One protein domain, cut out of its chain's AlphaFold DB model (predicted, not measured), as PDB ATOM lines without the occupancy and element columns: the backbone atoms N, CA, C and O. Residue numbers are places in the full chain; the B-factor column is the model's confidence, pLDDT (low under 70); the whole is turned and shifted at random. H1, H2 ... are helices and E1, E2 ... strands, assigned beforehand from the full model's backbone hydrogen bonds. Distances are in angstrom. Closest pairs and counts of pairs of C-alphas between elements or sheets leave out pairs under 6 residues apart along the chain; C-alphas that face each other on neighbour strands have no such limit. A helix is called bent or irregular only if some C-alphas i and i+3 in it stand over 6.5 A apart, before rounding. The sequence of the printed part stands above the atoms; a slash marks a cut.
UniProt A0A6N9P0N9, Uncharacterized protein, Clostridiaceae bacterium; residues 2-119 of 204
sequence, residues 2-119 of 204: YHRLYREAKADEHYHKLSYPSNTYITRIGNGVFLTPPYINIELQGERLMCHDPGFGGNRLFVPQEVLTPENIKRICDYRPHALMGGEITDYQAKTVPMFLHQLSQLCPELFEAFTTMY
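AT A GLANCE: This is residues 2 to 119 of the 204 residues of an uncharacterized protein of Clostridiaceae bacterium (UniProt A0A6N9P0N9). Picture a compact body with a long arm: a small three-stranded sheet, E1, E2 and E5, has the two-stranded hairpin E3 and E4 beside its E5 edge, and helices H2, H3 and H4 pack together over one side of these strands. Residues 2 to 21, with H1 as residues 2 to 11, stick out from this body. The printed part has 118 residues with four named helices and five named strands, in the order H1 E1 E2 E3 E4 E5 H2 H3 H4; the class is mixed. Both sheets, E1 - E2 - E5 and E3 - E4, are antiparallel. The whole is compact, with a radius of gyration of the C-alphas of 15.3 A and spans of 46 by 38 by 27 A.

HOW THE PARTS SIT: Begin at the hairpin of E1, residues 26 to 29, and E2, residues 32 to 35, where N 27 and O 34 are within hydrogen-bond range at 2.9 A. On the other side of E2 find E5, residues 61 to 64, antiparallel to it, with N 33 and O 63 at 2.8 A. The closest C-alphas of E5 and E3, residues 41 to 45, are those of Leu 61 and Ile 42, 6.7 A apart. E3 forms a hairpin with E4, residues 48 to 52, where N 43 and O 50 are 2.9 A apart. From E4 look to H2, residues 70 to 78: the closest C-alphas, of Leu 49 and Asn 72, are 5.6 A apart. H3, residues 90 to 107, only grazes the three-stranded sheet with residues 99 to 107; its closest C-alpha pair with E1 is Gln 103 and Ile 26, 6.6 A. H2 and H3, a helical hairpin, only just touch, with 3 pairs of C-alphas within 8 A, through residues 93 to 97 of H3 alone; the closest are Cys 77 and Val 97, 5.5 A, at a shallow tilt of 30 degrees, opposite ways. H4, residues 109 to 118, touches H2 at 82 degrees, about perpendicular, closest at the C-alphas of Pro 70 and Phe 115, 4.6 A. Every O i to N i+4 pair is within hydrogen-bond range in H2, H4 and H1, residues 2 to 11; in H3 it is 12 of 14.

IN THESE COORDINATES: Find C-alpha 2 at (226.287, 215.225, 183.606); H1 runs 14.4 A from there. H3 runs 25.4 A from C-alpha 90 at (224.117, 187.758, 205.051), with a kink of 31 degrees near residue 97; it is only just irregular, with C-alphas 94 and 97 at 6.9 A. H4 runs 14.2 A to C-alpha 118 at (224.227, 206.615, 221.796).

THE WHOLE: The farthest C-alphas, of Ala 11 and Thr 117, are 46.1 A apart. The printed part has no cut; the links H1 to E1 and H2 to H3 are long. Look for pLDDT under 70 at residues 2 to 3, 16 to 22 and 56 to 58.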
ATOM      1  N   TYR A   2     225.631 216.458 183.122       60.62
ATOM      2  CA  TYR A   2     226.287 215.225 183.606       60.62
ATOM      3  C   TYR A   2     227.086 214.461 182.531       60.62
ATOM      4  O   TYR A   2     228.258 214.157 182.725       60.62
ATOM      5  N   HIS A   3     226.498 214.233 181.350       65.19
ATOM      6  CA  HIS A   3     227.170 213.517 180.254       65.19
ATOM      7  C   HIS A   3     228.458 214.184 179.758       65.19
ATOM      8  O   HIS A   3     229.378 213.485 179.344       65.19
ATOM      9  N   ARG A   4     228.527 215.520 179.788       78.56
ATOM     10  CA  ARG A   4     229.704 216.276 179.348       78.56
ATOM     11  C   ARG A   4     230.832 216.144 180.369       78.56
ATOM     12  O   ARG A   4     231.916 215.712 180.000       78.56
ATOM     13  N   LEU A   5     230.514 216.395 181.641       78.88
ATOM     14  CA  LEU A   5     231.438 216.255 182.766       78.88
ATOM     15  C   LEU A   5     232.012 214.833 182.850       78.88
ATOM     16  O   LEU A   5     233.213 214.649 182.987       78.88
ATOM     17  N   TYR A   6     231.157 213.817 182.701       76.62
ATOM     18  CA  TYR A   6     231.578 212.417 182.714       76.62
ATOM     19  C   TYR A   6     232.536 212.083 181.564       76.62
ATOM     20  O   TYR A   6     233.506 211.352 181.754       76.62
ATOM     21  N   ARG A   7     232.277 212.619 180.364       83.06
ATOM     22  CA  ARG A   7     233.117 212.383 179.185       83.06
ATOM     23  C   ARG A   7     234.464 213.096 179.292       83.06
ATOM     24  O   ARG A   7     235.468 212.519 178.898       83.06
ATOM     25  N   GLU A   8     234.470 214.317 179.823       88.31
ATOM     26  CA  GLU A   8     235.682 215.101 180.086       88.31
ATOM     27  C   GLU A   8     236.538 214.431 181.169       88.31
ATOM     28  O   GLU A   8     237.719 214.197 180.939       88.31
ATOM     29  N   ALA A   9     235.933 213.991 182.278       82.69
ATOM     30  CA  ALA A   9     236.641 213.257 183.328       82.69
ATOM     31  C   ALA A   9     237.254 211.949 182.808       82.69
ATOM     32  O   ALA A   9     238.411 211.669 183.090       82.69
ATOM     33  N   LYS A  10     236.518 211.160 182.009       80.56
ATOM     34  CA  LYS A  10     237.029 209.903 181.427       80.56
ATOM     35  C   LYS A  10     238.170 210.079 180.427       80.56
ATOM     36  O   LYS A  10     238.889 209.115 180.183       80.56
ATOM     37  N   ALA A  11     238.272 211.250 179.806       85.81
ATOM     38  CA  ALA A  11     239.330 211.551 178.851       85.81
ATOM     39  C   ALA A  11     240.654 211.921 179.540       85.81
ATOM     40  O   ALA A  11     241.685 211.938 178.873       85.81
ATOM     41  N   ASP A  12     240.633 212.201 180.847       87.38
ATOM     42  CA  ASP A  12     241.831 212.507 181.623       87.38
ATOM     43  C   ASP A  12     242.722 211.264 181.778       87.38
ATOM     44  O   ASP A  12     242.261 210.168 182.118       87.38
ATOM     45  N   GLU A  13     244.026 211.432 181.566       85.94
ATOM     46  CA  GLU A  13     245.017 210.360 181.700       85.94
ATOM     47  C   GLU A  13     245.147 209.831 183.138       85.94
ATOM     48  O   GLU A  13     245.734 208.782 183.364       85.94
ATOM     49  N   HIS A  14     244.608 210.520 184.137       81.19
ATOM     50  CA  HIS A  14     244.586 210.063 185.522       81.19
ATOM     51  C   HIS A  14     243.308 209.302 185.856       81.19
ATOM     52  O   HIS A  14     243.264 208.620 186.877       81.19
ATOM     53  N   TYR A  15     242.279 209.344 185.002       74.25
ATOM     54  CA  TYR A  15     240.987 208.730 185.304       74.25
ATOM     55  C   TYR A  15     241.093 207.223 185.547       74.25
ATOM     56  O   TYR A  15     240.459 206.686 186.450       74.25
ATOM     57  N   HIS A  16     241.939 206.527 184.784       65.75
ATOM     58  CA  HIS A  16     242.171 205.093 184.978       65.75
ATOM     59  C   HIS A  16     242.977 204.778 186.248       65.75
ATOM     60  O   HIS A  16     242.928 203.651 186.733       65.75
ATOM     61  N   LYS A  17     243.677 205.772 186.814       68.44
ATOM     62  CA  LYS A  17     244.371 205.671 188.106       68.44
ATOM     63  C   LYS A  17     243.403 205.822 189.288       68.44
ATOM     64  O   LYS A  17     243.767 205.494 190.408       68.44
ATOM     65  N   LEU A  18     242.161 206.260 189.046       61.34
ATOM     66  CA  LEU A  18     241.091 206.356 190.048       61.34
ATOM     67  C   LEU A  18     240.388 205.010 190.296       61.34
ATOM     68  O   LEU A  18     239.203 205.001 190.641       61.34
ATOM     69  N   SER A  19     241.047 203.860 190.093       55.06
ATOM     70  CA  SER A  19     240.444 202.588 190.500       55.06
ATOM     71  C   SER A  19     240.303 202.592 192.021       55.06
ATOM     72  O   SER A  19     241.273 202.395 192.752       55.06
ATOM     73  N   TYR A  20     239.097 202.885 192.498       55.09
ATOM     74  CA  TYR A  20     238.800 202.898 193.920       55.09
ATOM     75  C   TYR A  20     239.043 201.499 194.488       55.09
ATOM     76  O   TYR A  20     238.626 200.520 193.857       55.09
ATOM     77  N   PRO A  21     239.671 201.382 195.669       58.72
ATOM     78  CA  PRO A  21     239.744 200.102 196.347       58.72
ATOM     79  C   PRO A  21     238.315 199.580 196.504       58.72
ATOM     80  O   PRO A  21     237.457 200.277 197.047       58.72
ATOM     81  N   SER A  22     238.044 198.351 196.061       62.56
ATOM     82  CA  SER A  22     236.710 197.728 196.166       62.56
ATOM     83  C   SER A  22     236.210 197.598 197.610       62.56
ATOM     84  O   SER A  22     235.076 197.197 197.847       62.56
ATOM     85  N   ASN A  23     237.079 197.903 198.570       74.06
ATOM     86  CA  ASN A  23     236.886 197.719 199.992       74.06
ATOM     87  C   ASN A  23     236.701 199.037 200.749       74.06
ATOM     88  O   ASN A  23     236.574 198.977 201.965       74.06
ATOM     89  N   THR A  24     236.711 200.199 200.087       85.25
ATOM     90  CA  THR A  24     236.451 201.500 200.725       85.25
ATOM     91  C   THR A  24     234.958 201.808 200.666       85.25
ATOM     92  O   THR A  24     234.386 201.887 199.580       85.25
ATOM     93  N   TYR A  25     234.320 201.960 201.827       91.12
ATOM     94  CA  TYR A  25     232.870 202.157 201.972       91.12
ATOM     95  C   TYR A  25     232.509 203.556 202.474       91.12
ATOM     96  O   TYR A  25     231.370 203.991 202.309       91.12
ATOM     97  N   ILE A  26     233.471 204.258 203.071       91.81
ATOM     98  CA  ILE A  26     233.366 205.661 203.459       91.81
ATOM     99  C   ILE A  26     234.643 206.393 203.035       91.81
ATOM    100  O   ILE A  26     235.754 205.881 203.158       91.81
ATOM    101  N   THR A  27     234.497 207.591 202.480       90.12
ATOM    102  CA  THR A  27     235.616 208.469 202.114       90.12
ATOM    103  C   THR A  27     235.262 209.903 202.462       90.12
ATOM    104  O   THR A  27     234.214 210.397 202.056       90.12
ATOM    105  N   ARG A  28     236.135 210.597 203.193       89.62
ATOM    106  CA  ARG A  28     235.960 212.023 203.482       89.62
ATOM    107  C   ARG A  28     236.420 212.856 202.286       89.62
ATOM    108  O   ARG A  28     237.540 212.686 201.814       89.62
ATOM    109  N   ILE A  29     235.567 213.757 201.804       88.00
ATOM    110  CA  ILE A  29     235.873 214.679 200.700       88.00
ATOM    111  C   ILE A  29     235.456 216.085 201.134       88.00
ATOM    112  O   ILE A  29     234.270 216.416 201.168       88.00
ATOM    113  N   GLY A  30     236.439 216.918 201.490       88.62
ATOM    114  CA  GLY A  30     236.187 218.241 202.066       88.62
ATOM    115  C   GLY A  30     235.344 218.148 203.344       88.62
ATOM    116  O   GLY A  30     235.709 217.435 204.280       88.62
ATOM    117  N   ASN A  31     234.203 218.843 203.351       88.81
ATOM    118  CA  ASN A  31     233.232 218.852 204.458       88.81
ATOM    119  C   ASN A  31     232.113 217.804 204.293       88.81
ATOM    120  O   ASN A  31     231.093 217.863 204.976       88.81
ATOM    121  N   GLY A  32     232.263 216.872 203.351       92.19
ATOM    122  CA  GLY A  32     231.294 215.811 203.112       92.19
ATOM    123  C   GLY A  32     231.905 214.422 203.187       92.19
ATOM    124  O   GLY A  32     233.123 214.237 203.281       92.19
ATOM    125  N   VAL A  33     231.026 213.435 203.108       92.75
ATOM    126  CA  VAL A  33     231.357 212.015 203.113       92.75
ATOM    127  C   VAL A  33     230.759 211.349 201.884       92.75
ATOM    128  O   VAL A  33     229.615 211.586 201.500       92.75
ATOM    129  N   PHE A  34     231.561 210.512 201.247       92.56
ATOM    130  CA  PHE A  34     231.164 209.675 200.134       92.56
ATOM    131  C   PHE A  34     230.964 208.247 200.634       92.56
ATOM    132  O   PHE A  34     231.893 207.635 201.158       92.56
ATOM    133  N   LEU A  35     229.738 207.752 200.501       92.62
ATOM    134  CA  LEU A  35     229.281 206.449 200.960       92.62
ATOM    135  C   LEU A  35     229.181 205.495 199.775       92.62
ATOM    136  O   LEU A  35     228.473 205.754 198.797       92.62
ATOM    137  N   THR A  36     229.882 204.377 199.895       91.25
ATOM    138  CA  THR A  36     229.945 203.300 198.904       91.25
ATOM    139  C   THR A  36     229.838 201.899 199.524       91.25
ATOM    140  O   THR A  36     230.554 200.995 199.080       91.25
ATOM    141  N   PRO A  37     228.997 201.658 200.553       90.81
ATOM    142  CA  PRO A  37     228.831 200.309 201.076       90.81
ATOM    143  C   PRO A  37     228.213 199.391 200.003       90.81
ATOM    144  O   PRO A  37     227.240 199.776 199.346       90.81
ATOM    145  N   PRO A  38     228.756 198.177 199.801       89.00
ATOM    146  CA  PRO A  38     228.205 197.212 198.860       89.00
ATOM    147  C   PRO A  38     226.849 196.675 199.330       89.00
ATOM    148  O   PRO A  38     226.475 196.800 200.494       89.00
ATOM    149  N   TYR A  39     226.139 196.020 198.410       90.00
ATOM    150  CA  TYR A  39     224.867 195.318 198.640       90.00
ATOM    151  C   TYR A  39     223.665 196.181 199.029       90.00
ATOM    152  O   TYR A  39     222.572 195.637 199.118       90.00
ATOM    153  N   ILE A  40     223.824 197.490 199.218       91.56
ATOM    154  CA  ILE A  40     222.719 198.396 199.538       91.56
ATOM    155  C   ILE A  40     222.725 199.620 198.633       91.56
ATOM    156  O   ILE A  40     223.781 200.106 198.228       91.56
ATOM    157  N   ASN A  41     221.535 200.151 198.369       91.00
ATOM    158  CA  ASN A  41     221.332 201.484 197.816       91.00
ATOM    159  C   ASN A  41     221.002 202.462 198.949       91.00
ATOM    160  O   ASN A  41     220.218 202.125 199.830       91.00
ATOM    161  N   ILE A  42     221.590 203.659 198.936       92.38
ATOM    162  CA  ILE A  42     221.386 204.695 199.949       92.38
ATOM    163  C   ILE A  42     220.893 205.934 199.223       92.38
ATOM    164  O   ILE A  42     221.547 206.426 198.305       92.38
ATOM    165  N   GLU A  43     219.759 206.449 199.669       92.69
ATOM    166  CA  GLU A  43     219.182 207.694 199.189       92.69
ATOM    167  C   GLU A  43     219.067 208.688 200.347       92.69
ATOM    168  O   GLU A  43     218.729 208.318 201.473       92.69
ATOM    169  N   LEU A  44     219.347 209.962 200.072       93.31
ATOM    170  CA  LEU A  44     219.084 211.045 201.008       93.31
ATOM    171  C   LEU A  44     217.663 211.575 200.790       93.31
ATOM    172  O   LEU A  44     217.367 212.139 199.739       93.31
ATOM    173  N   GLN A  45     216.802 211.439 201.800       92.44
ATOM    174  CA  GLN A  45     215.461 212.026 201.818       92.44
ATOM    175  C   GLN A  45     215.363 213.031 202.971       92.44
ATOM    176  O   GLN A  45     215.209 212.663 204.138       92.44
ATOM    177  N   GLY A  46     215.492 214.320 202.644       90.62
ATOM    178  CA  GLY A  46     215.667 215.373 203.648       90.62
ATOM    179  C   GLY A  46     217.004 215.204 204.369       90.62
ATOM    180  O   GLY A  46     218.048 215.216 203.729       90.62
ATOM    181  N   GLU A  47     216.967 215.004 205.685       90.81
ATOM    182  CA  GLU A  47     218.151 214.730 206.520       90.81
ATOM    183  C   GLU A  47     218.341 213.229 206.805       90.81
ATOM    184  O   GLU A  47     219.257 212.820 207.520       90.81
ATOM    185  N   ARG A  48     217.460 212.373 206.276       94.56
ATOM    186  CA  ARG A  48     217.433 210.943 206.588       94.56
ATOM    187  C   ARG A  48     218.050 210.118 205.464       94.56
ATOM    188  O   ARG A  48     217.672 210.263 204.304       94.56
ATOM    189  N   LEU A  49     218.929 209.187 205.835       95.06
ATOM    190  CA  LEU A  49     219.439 208.166 204.924       95.06
ATOM    191  C   LEU A  49     218.473 206.979 204.869       95.06
ATOM    192  O   LEU A  49     218.181 206.338 205.885       95.06
ATOM    193  N   MET A  50     217.974 206.700 203.670       94.50
ATOM    194  CA  MET A  50     217.100 205.575 203.361       94.50
ATOM    195  C   MET A  50     217.920 204.478 202.693       94.50
ATOM    196  O   MET A  50     218.656 204.748 201.749       94.50
ATOM    197  N   CYS A  51     217.816 203.254 203.210       93.88
ATOM    198  CA  CYS A  51     218.516 202.090 202.675       93.88
ATOM    199  C   CYS A  51     217.535 201.200 201.910       93.88
ATOM    200  O   CYS A  51     216.413 200.968 202.368       93.88
ATOM    201  N   HIS A  52     217.975 200.701 200.762       92.25
ATOM    202  CA  HIS A  52     217.191 199.872 199.857       92.25
ATOM    203  C   HIS A  52     218.003 198.671 199.380       92.25
ATOM    204  O   HIS A  52     219.240 198.696 199.380       92.25
ATOM    205  N   ASP A  53     217.287 197.650 198.914       90.00
ATOM    206  CA  ASP A  53     217.867 196.483 198.270       90.00
ATOM    207  C   ASP A  53     218.713 196.902 197.054       90.00
ATOM    208  O   ASP A  53     218.458 197.940 196.416       90.00
ATOM    209  N   PRO A  54     219.755 196.124 196.728       83.56
ATOM    210  CA  PRO A  54     220.636 196.428 195.620       83.56
ATOM    211  C   PRO A  54     219.859 196.375 194.302       83.56
ATOM    212  O   PRO A  54     219.166 195.409 193.990       83.56
ATOM    213  N   GLY A  55     220.005 197.435 193.512       73.25
ATOM    214  CA  GLY A  55     219.447 197.552 192.167       73.25
ATOM    215  C   GLY A  55     220.493 197.285 191.083       73.25
ATOM    216  O   GLY A  55     221.596 196.809 191.348       73.25
ATOM    217  N   PHE A  56     220.169 197.645 189.840       64.44
ATOM    218  CA  PHE A  56     221.150 197.652 188.755       64.44
ATOM    219  C   PHE A  56     222.052 198.889 188.861       64.44
ATOM    220  O   PHE A  56     221.627 200.001 188.561       64.44
ATOM    221  N   GLY A  57     223.307 198.687 189.268       59.53
ATOM    222  CA  GLY A  57     224.318 199.743 189.395       59.53
ATOM    223  C   GLY A  57     225.001 199.744 190.763       59.53
ATOM    224  O   GLY A  57     224.543 199.102 191.701       59.53
ATOM    225  N   GLY A  58     226.135 200.440 190.870       59.66
ATOM    226  CA  GLY A  58     226.816 200.641 192.150       59.66
ATOM    227  C   GLY A  58     226.239 201.846 192.885       59.66
ATOM    228  O   GLY A  58     226.137 202.923 192.297       59.66
ATOM    229  N   ASN A  59     225.909 201.680 194.162       73.19
ATOM    230  CA  ASN A  59     225.459 202.772 195.009       73.19
ATOM    231  C   ASN A  59     226.628 203.662 195.440       73.19
ATOM    232  O   ASN A  59     227.628 203.185 195.981       73.19
ATOM    233  N   ARG A  60     226.503 204.958 195.171       84.12
ATOM    234  CA  ARG A  60     227.516 205.974 195.441       84.12
ATOM    235  C   ARG A  60     226.797 207.247 195.844       84.12
ATOM    236  O   ARG A  60     226.220 207.908 194.983       84.12
ATOM    237  N   LEU A  61     226.844 207.590 197.124       91.00
ATOM    238  CA  LEU A  61     226.157 208.766 197.643       91.00
ATOM    239  C   LEU A  61     227.153 209.702 198.321       91.00
ATOM    240  O   LEU A  61     227.826 209.316 199.268       91.00
ATOM    241  N   PHE A  62     227.231 210.943 197.849       92.56
ATOM    242  CA  PHE A  62     227.935 212.008 198.554       92.56
ATOM    243  C   PHE A  62     226.931 212.816 199.378       92.56
ATOM    244  O   PHE A  62     225.943 213.294 198.820       92.56
ATOM    245  N   VAL A  63     227.186 212.981 200.675       93.69
ATOM    246  CA  VAL A  63     226.371 213.807 201.579       93.69
ATOM    247  C   VAL A  63     227.249 214.742 202.415       93.69
ATOM    248  O   VAL A  63     228.422 214.433 202.640       93.69
ATOM    249  N   PRO A  64     226.713 215.875 202.904       93.88
ATOM    250  CA  PRO A  64     227.367 216.651 203.957       93.88
ATOM    251  C   PRO A  64     227.673 215.775 205.178       93.88
ATOM    252  O   PRO A  64     226.902 214.867 205.493       93.88
ATOM    253  N   GLN A  65     228.778 216.039 205.883       92.06
ATOM    254  CA  GLN A  65     229.154 215.240 207.056       92.06
ATOM    255  C   GLN A  65     228.071 215.283 208.147       92.06
ATOM    256  O   GLN A  65     227.858 214.277 208.820       92.06
ATOM    257  N   GLU A  66     227.344 216.399 208.276       93.06
ATOM    258  CA  GLU A  66     226.269 216.553 209.269       93.06
ATOM    259  C   GLU A  66     225.126 215.542 209.085       93.06
ATOM    260  O   GLU A  66     224.448 215.192 210.046       93.06
ATOM    261  N   VAL A  67     224.930 215.031 207.864       95.00
ATOM    262  CA  VAL A  67     223.920 214.004 207.570       95.00
ATOM    263  C   VAL A  67     224.311 212.650 208.170       95.00
ATOM    264  O   VAL A  67     223.443 211.818 208.426       95.00
ATOM    265  N   LEU A  68     225.596 212.395 208.430       94.25
ATOM    266  CA  LEU A  68     226.077 211.123 208.973       94.25
ATOM    267  C   LEU A  68     225.901 211.044 210.503       94.25
ATOM    268  O   LEU A  68     226.843 210.762 211.240       94.25
ATOM    269  N   THR A  69     224.682 211.298 210.984       96.44
ATOM    270  CA  THR A  69     224.324 211.204 212.407       96.44
ATOM    271  C   THR A  69     224.365 209.752 212.906       96.44
ATOM    272  O   THR A  69     224.217 208.824 212.097       96.44
ATOM    273  N   PRO A  70     224.490 209.511 214.226       97.56
ATOM    274  CA  PRO A  70     224.392 208.172 214.808       97.56
ATOM    275  C   PRO A  70     223.174 207.363 214.339       97.56
ATOM    276  O   PRO A  70     223.294 206.177 214.043       97.56
ATOM    277  N   GLU A  71     222.007 207.991 214.201       97.75
ATOM    278  CA  GLU A  71     220.784 207.329 213.739       97.75
ATOM    279  C   GLU A  71     220.889 206.903 212.273       97.75
ATOM    280  O   GLU A  71     220.420 205.828 211.897       97.75
ATOM    281  N   ASN A  72     221.490 207.739 211.423       97.25
ATOM    282  CA  ASN A  72     221.711 207.417 210.015       97.25
ATOM    283  C   ASN A  72     222.783 206.332 209.844       97.25
ATOM    284  O   ASN A  72     222.594 205.426 209.031       97.25
ATOM    285  N   ILE A  73     223.839 206.349 210.662       97.25
ATOM    286  CA  ILE A  73     224.815 205.253 210.751       97.25
ATOM    287  C   ILE A  73     224.104 203.956 211.149       97.25
ATOM    288  O   ILE A  73     224.235 202.947 210.458       97.25
ATOM    289  N   LYS A  74     223.271 203.988 212.199       97.62
ATOM    290  CA  LYS A  74     222.509 202.818 212.650       97.62
ATOM    291  C   LYS A  74     221.597 202.264 211.556       97.62
ATOM    292  O   LYS A  74     221.532 201.052 211.389       97.62
ATOM    293  N   ARG A  75     220.933 203.123 210.777       96.69
ATOM    294  CA  ARG A  75     220.096 202.697 209.637       96.69
ATOM    295  C   ARG A  75     220.894 201.933 208.587       96.69
ATOM    296  O   ARG A  75     220.423 200.895 208.132       96.69
ATOM    297  N   ILE A  76     222.085 202.421 208.235       96.25
ATOM    298  CA  ILE A  76     222.993 201.726 207.313       96.25
ATOM    299  C   ILE A  76     223.384 200.370 207.905       96.25
ATOM    300  O   ILE A  76     223.245 199.344 207.241       96.25
ATOM    301  N   CYS A  77     223.843 200.346 209.157       96.94
ATOM    302  CA  CYS A  77     224.365 199.134 209.778       96.94
ATOM    303  C   CYS A  77     223.283 198.073 210.049       96.94
ATOM    304  O   CYS A  77     223.543 196.883 209.902       96.94
ATOM    305  N   ASP A  78     222.054 198.466 210.379       96.81
ATOM    306  CA  ASP A  78     220.975 197.518 210.686       96.81
ATOM    307  C   ASP A  78     220.295 196.941 209.445       96.81
ATOM    308  O   ASP A  78     219.620 195.911 209.540       96.81
ATOM    309  N   TYR A  79     220.467 197.572 208.284       96.81
ATOM    310  CA  TYR A  79     219.766 197.167 207.076       96.81
ATOM    311  C   TYR A  79     220.060 195.708 206.691       96.81
ATOM    312  O   TYR A  79     221.198 195.237 206.760       96.81
ATOM    313  N   ARG A  80     219.018 194.979 206.283       96.19
ATOM    314  CA  ARG A  80     219.090 193.575 205.859       96.19
ATOM    315  C   ARG A  80     218.760 193.483 204.365       96.19
ATOM    316  O   ARG A  80     217.586 193.325 204.027       96.19
ATOM    317  N   PRO A  81     219.759 193.651 203.479       94.31
ATOM    318  CA  PRO A  81     219.514 193.644 202.045       94.31
ATOM    319  C   PRO A  81     219.156 192.256 201.530       94.31
ATOM    320  O   PRO A  81     219.715 191.255 201.979       94.31
ATOM    321  N   HIS A  82     218.285 192.214 200.529       93.94
ATOM    322  CA  HIS A  82     217.902 191.010 199.804       93.94
ATOM    323  C   HIS A  82     218.448 191.029 198.376       93.94
ATOM    324  O   HIS A  82     218.493 192.063 197.717       93.94
ATOM    325  N   ALA A  83     218.872 189.874 197.866       90.50
ATOM    326  CA  ALA A  83     219.305 189.758 196.479       90.50
ATOM    327  C   ALA A  83     218.125 189.938 195.507       90.50
ATOM    328  O   ALA A  83     216.977 189.653 195.839       90.50
ATOM    329  N   LEU A  84     218.420 190.323 194.259       84.00
ATOM    330  CA  LEU A  84     217.410 190.510 193.202       84.00
ATOM    331  C   LEU A  84     216.536 189.267 192.954       84.00
ATOM    332  O   LEU A  84     215.384 189.397 192.553       84.00
ATOM    333  N   MET A  85     217.082 188.071 193.189       83.06
ATOM    334  CA  MET A  85     216.375 186.790 193.040       83.06
ATOM    335  C   MET A  85     215.790 186.275 194.369       83.06
ATOM    336  O   MET A  85     215.377 185.121 194.454       83.06
ATOM    337  N   GLY A  86     215.750 187.122 195.401       85.75
ATOM    338  CA  GLY A  86     215.335 186.778 196.756       85.75
ATOM    339  C   GLY A  86     216.472 186.242 197.634       85.75
ATOM    340  O   GLY A  86     217.534 185.851 197.153       85.75
ATOM    341  N   GLY A  87     216.223 186.226 198.948       92.69
ATOM    342  CA  GLY A  87     217.172 185.791 199.978       92.69
ATOM    343  C   GLY A  87     218.028 186.930 200.542       92.69
ATOM    344  O   GLY A  87     218.458 187.817 199.807       92.69
ATOM    345  N   GLU A  88     218.259 186.907 201.856       95.94
ATOM    346  CA  GLU A  88     219.090 187.895 202.555       95.94
ATOM    347  C   GLU A  88     220.568 187.753 202.162       95.94
ATOM    348  O   GLU A  88     221.130 186.655 202.138       95.94
ATOM    349  N   ILE A  89     221.228 188.882 201.910       93.94
ATOM    350  CA  ILE A  89     222.672 188.957 201.696       93.94
ATOM    351  C   ILE A  89     223.355 189.037 203.065       93.94
ATOM    352  O   ILE A  89     223.730 190.106 203.549       93.94
ATOM    353  N   THR A  90     223.536 187.881 203.699       95.44
ATOM    354  CA  THR A  90     224.117 187.758 205.051       95.44
ATOM    355  C   THR A  90     225.545 188.312 205.155       95.44
ATOM    356  O   THR A  90     225.957 188.804 206.209       95.44
ATOM    357  N   ASP A  91     226.281 188.321 204.040       92.81
ATOM    358  CA  ASP A  91     227.605 188.939 203.911       92.81
ATOM    359  C   ASP A  91     227.602 190.440 204.245       92.81
ATOM    360  O   ASP A  91     228.617 190.973 204.705       92.81
ATOM    361  N   TYR A  92     226.474 191.134 204.069       94.25
ATOM    362  CA  TYR A  92     226.365 192.537 204.453       94.25
ATOM    363  C   TYR A  92     226.611 192.705 205.959       94.25
ATOM    364  O   TYR A  92     227.485 193.463 206.378       94.25
ATOM    365  N   GLN A  93     225.935 191.905 206.776       95.25
ATOM    366  CA  GLN A  93     226.070 191.953 208.229       95.25
ATOM    367  C   GLN A  93     227.383 191.352 208.722       95.25
ATOM    368  O   GLN A  93     228.034 191.913 209.598       95.25
ATOM    369  N   ALA A  94     227.808 190.234 208.134       92.88
ATOM    370  CA  ALA A  94     229.002 189.527 208.584       92.88
ATOM    371  C   ALA A  94     230.317 190.212 208.172       92.88
ATOM    372  O   ALA A  94     231.336 190.024 208.834       92.88
ATOM    373  N   LYS A  95     230.326 190.966 207.060       92.25
ATOM    374  CA  LYS A  95     231.560 191.513 206.461       92.25
ATOM    375  C   LYS A  95     231.487 193.011 206.189       92.25
ATOM    376  O   LYS A  95     232.465 193.716 206.435       92.25
ATOM    377  N   THR A  96     230.361 193.508 205.677       93.00
ATOM    378  CA  THR A  96     230.250 194.912 205.245       93.00
ATOM    379  C   THR A  96     230.121 195.866 206.425       93.00
ATOM    380  O   THR A  96     230.888 196.820 206.510       93.00
ATOM    381  N   VAL A  97     229.217 195.584 207.364       95.81
ATOM    382  CA  VAL A  97     228.996 196.417 208.557       95.81
ATOM    383  C   VAL A  97     230.249 196.532 209.442       95.81
ATOM    384  O   VAL A  97     230.626 197.664 209.753       95.81
ATOM    385  N   PRO A  98     230.967 195.439 209.778       95.50
ATOM    386  CA  PRO A  98     232.216 195.523 210.542       95.50
ATOM    387  C   PRO A  98     233.258 196.420 209.870       95.50
ATOM    388  O   PRO A  98     233.877 197.269 210.506       95.50
ATOM    389  N   MET A  99     233.418 196.274 208.552       93.00
ATOM    390  CA  MET A  99     234.346 197.082 207.762       93.00
ATOM    391  C   MET A  99     233.936 198.554 207.708       93.00
ATOM    392  O   MET A  99     234.786 199.430 207.837       93.00
ATOM    393  N   PHE A 100     232.643 198.830 207.531       94.75
ATOM    394  CA  PHE A 100     232.108 200.186 207.516       94.75
ATOM    395  C   PHE A 100     232.374 200.898 208.846       94.75
ATOM    396  O   PHE A 100     232.920 201.998 208.850       94.75
ATOM    397  N   LEU A 101     232.066 200.247 209.972       95.88
ATOM    398  CA  LEU A 101     232.306 200.792 211.312       95.88
ATOM    399  C   LEU A 101     233.798 200.965 211.611       95.88
ATOM    400  O   LEU A 101     234.192 201.968 212.201       95.88
ATOM    401  N   HIS A 102     234.640 200.032 211.162       93.50
ATOM    402  CA  HIS A 102     236.089 200.178 211.264       93.50
ATOM    403  C   HIS A 102     236.596 201.397 210.484       93.50
ATOM    404  O   HIS A 102     237.356 202.193 211.018       93.50
ATOM    405  N   GLN A 103     236.153 201.601 209.244       92.44
ATOM    406  CA  GLN A 103     236.560 202.775 208.467       92.44
ATOM    407  C   GLN A 103     236.021 204.077 209.055       92.44
ATOM    408  O   GLN A 103     236.732 205.080 209.057       92.44
ATOM    409  N   LEU A 104     234.796 204.060 209.590       94.56
ATOM    410  CA  LEU A 104     234.222 205.198 210.296       94.56
ATOM    411  C   LEU A 104     235.085 205.590 211.502       94.56
ATOM    412  O   LEU A 104     235.378 206.771 211.662       94.56
ATOM    413  N   SER A 105     235.550 204.621 212.299       94.12
ATOM    414  CA  SER A 105     236.402 204.906 213.463       94.12
ATOM    415  C   SER A 105     237.769 205.481 213.089       94.12
ATOM    416  O   SER A 105     238.323 206.264 213.853       94.12
ATOM    417  N   GLN A 106     238.305 205.126 211.916       90.31
ATOM    418  CA  GLN A 106     239.575 205.675 211.431       90.31
ATOM    419  C   GLN A 106     239.422 207.062 210.792       90.31
ATOM    420  O   GLN A 106     240.310 207.899 210.926       90.31
ATOM    421  N   LEU A 107     238.322 207.311 210.073       90.69
ATOM    422  CA  LEU A 107     238.154 208.524 209.260       90.69
ATOM    423  C   LEU A 107     237.389 209.648 209.967       90.69
ATOM    424  O   LEU A 107     237.677 210.819 209.713       90.69
ATOM    425  N   CYS A 108     236.428 209.294 210.821       91.31
ATOM    426  CA  CYS A 108     235.592 210.216 211.591       91.31
ATOM    427  C   CYS A 108     235.442 209.694 213.037       91.31
ATOM    428  O   CYS A 108     234.339 209.293 213.434       91.31
ATOM    429  N   PRO A 109     236.537 209.637 213.822       93.44
ATOM    430  CA  PRO A 109     236.526 209.074 215.174       93.44
ATOM    431  C   PRO A 109     235.487 209.737 216.087       93.44
ATOM    432  O   PRO A 109     234.853 209.046 216.880       93.44
ATOM    433  N   GLU A 110     235.237 211.036 215.922       94.00
ATOM    434  CA  GLU A 110     234.227 211.784 216.674       94.00
ATOM    435  C   GLU A 110     232.795 211.282 216.421       94.00
ATOM    436  O   GLU A 110     231.988 211.179 217.345       94.00
ATOM    437  N   LEU A 111     232.477 210.913 215.175       94.19
ATOM    438  CA  LEU A 111     231.167 210.357 214.826       94.19
ATOM    439  C   LEU A 111     231.029 208.921 215.321       94.19
ATOM    440  O   LEU A 111     229.952 208.520 215.763       94.19
ATOM    441  N   PHE A 112     232.116 208.151 215.266       96.00
ATOM    442  CA  PHE A 112     232.143 206.806 215.825       96.00
ATOM    443  C   PHE A 112     231.928 206.831 217.345       96.00
ATOM    444  O   PHE A 112     231.094 206.086 217.857       96.00
ATOM    445  N   GLU A 113     232.596 207.735 218.064       96.75
ATOM    446  CA  GLU A 113     232.406 207.929 219.505       96.75
ATOM    447  C   GLU A 113     230.956 208.313 219.834       96.75
ATOM    448  O   GLU A 113     230.326 207.672 220.682       96.75
ATOM    449  N   ALA A 114     230.379 209.278 219.109       96.94
ATOM    450  CA  ALA A 114     228.978 209.666 219.272       96.94
ATOM    451  C   ALA A 114     228.014 208.489 219.029       96.94
ATOM    452  O   ALA A 114     227.057 208.300 219.782       96.94
ATOM    453  N   PHE A 115     228.288 207.663 218.015       97.50
ATOM    454  CA  PHE A 115     227.515 206.455 217.724       97.50
ATOM    455  C   PHE A 115     227.585 205.431 218.863       97.50
ATOM    456  O   PHE A 115     226.544 204.974 219.333       97.50
ATOM    457  N   THR A 116     228.787 205.105 219.344       96.88
ATOM    458  CA  THR A 116     228.967 204.139 220.445       96.88
ATOM    459  C   THR A 116     228.396 204.633 221.773       96.88
ATOM    460  O   THR A 116     227.880 203.838 222.550       96.88
ATOM    461  N   THR A 117     228.412 205.947 222.007       97.38
ATOM    462  CA  THR A 117     227.800 206.560 223.194       97.38
ATOM    463  C   THR A 117     226.277 206.470 223.146       97.38
ATOM    464  O   THR A 117     225.638 206.191 224.158       97.38
ATOM    465  N   MET A 118     225.679 206.691 221.972       98.00
ATOM    466  CA  MET A 118     224.227 206.615 221.796       98.00
ATOM    467  C   MET A 118     223.707 205.170 221.791       98.00
ATOM    468  O   MET A 118     222.593 204.915 222.249       98.00
ATOM    469  N   TYR A 119     224.503 204.227 221.283       97.25
ATOM    470  CA  TYR A 119     224.156 202.810 221.190       97.25
ATOM    471  C   TYR A 119     225.225 201.931 221.860       97.25
ATOM    472  O   TYR A 119     225.929 201.193 221.166       97.25
TER     473      TYR A 119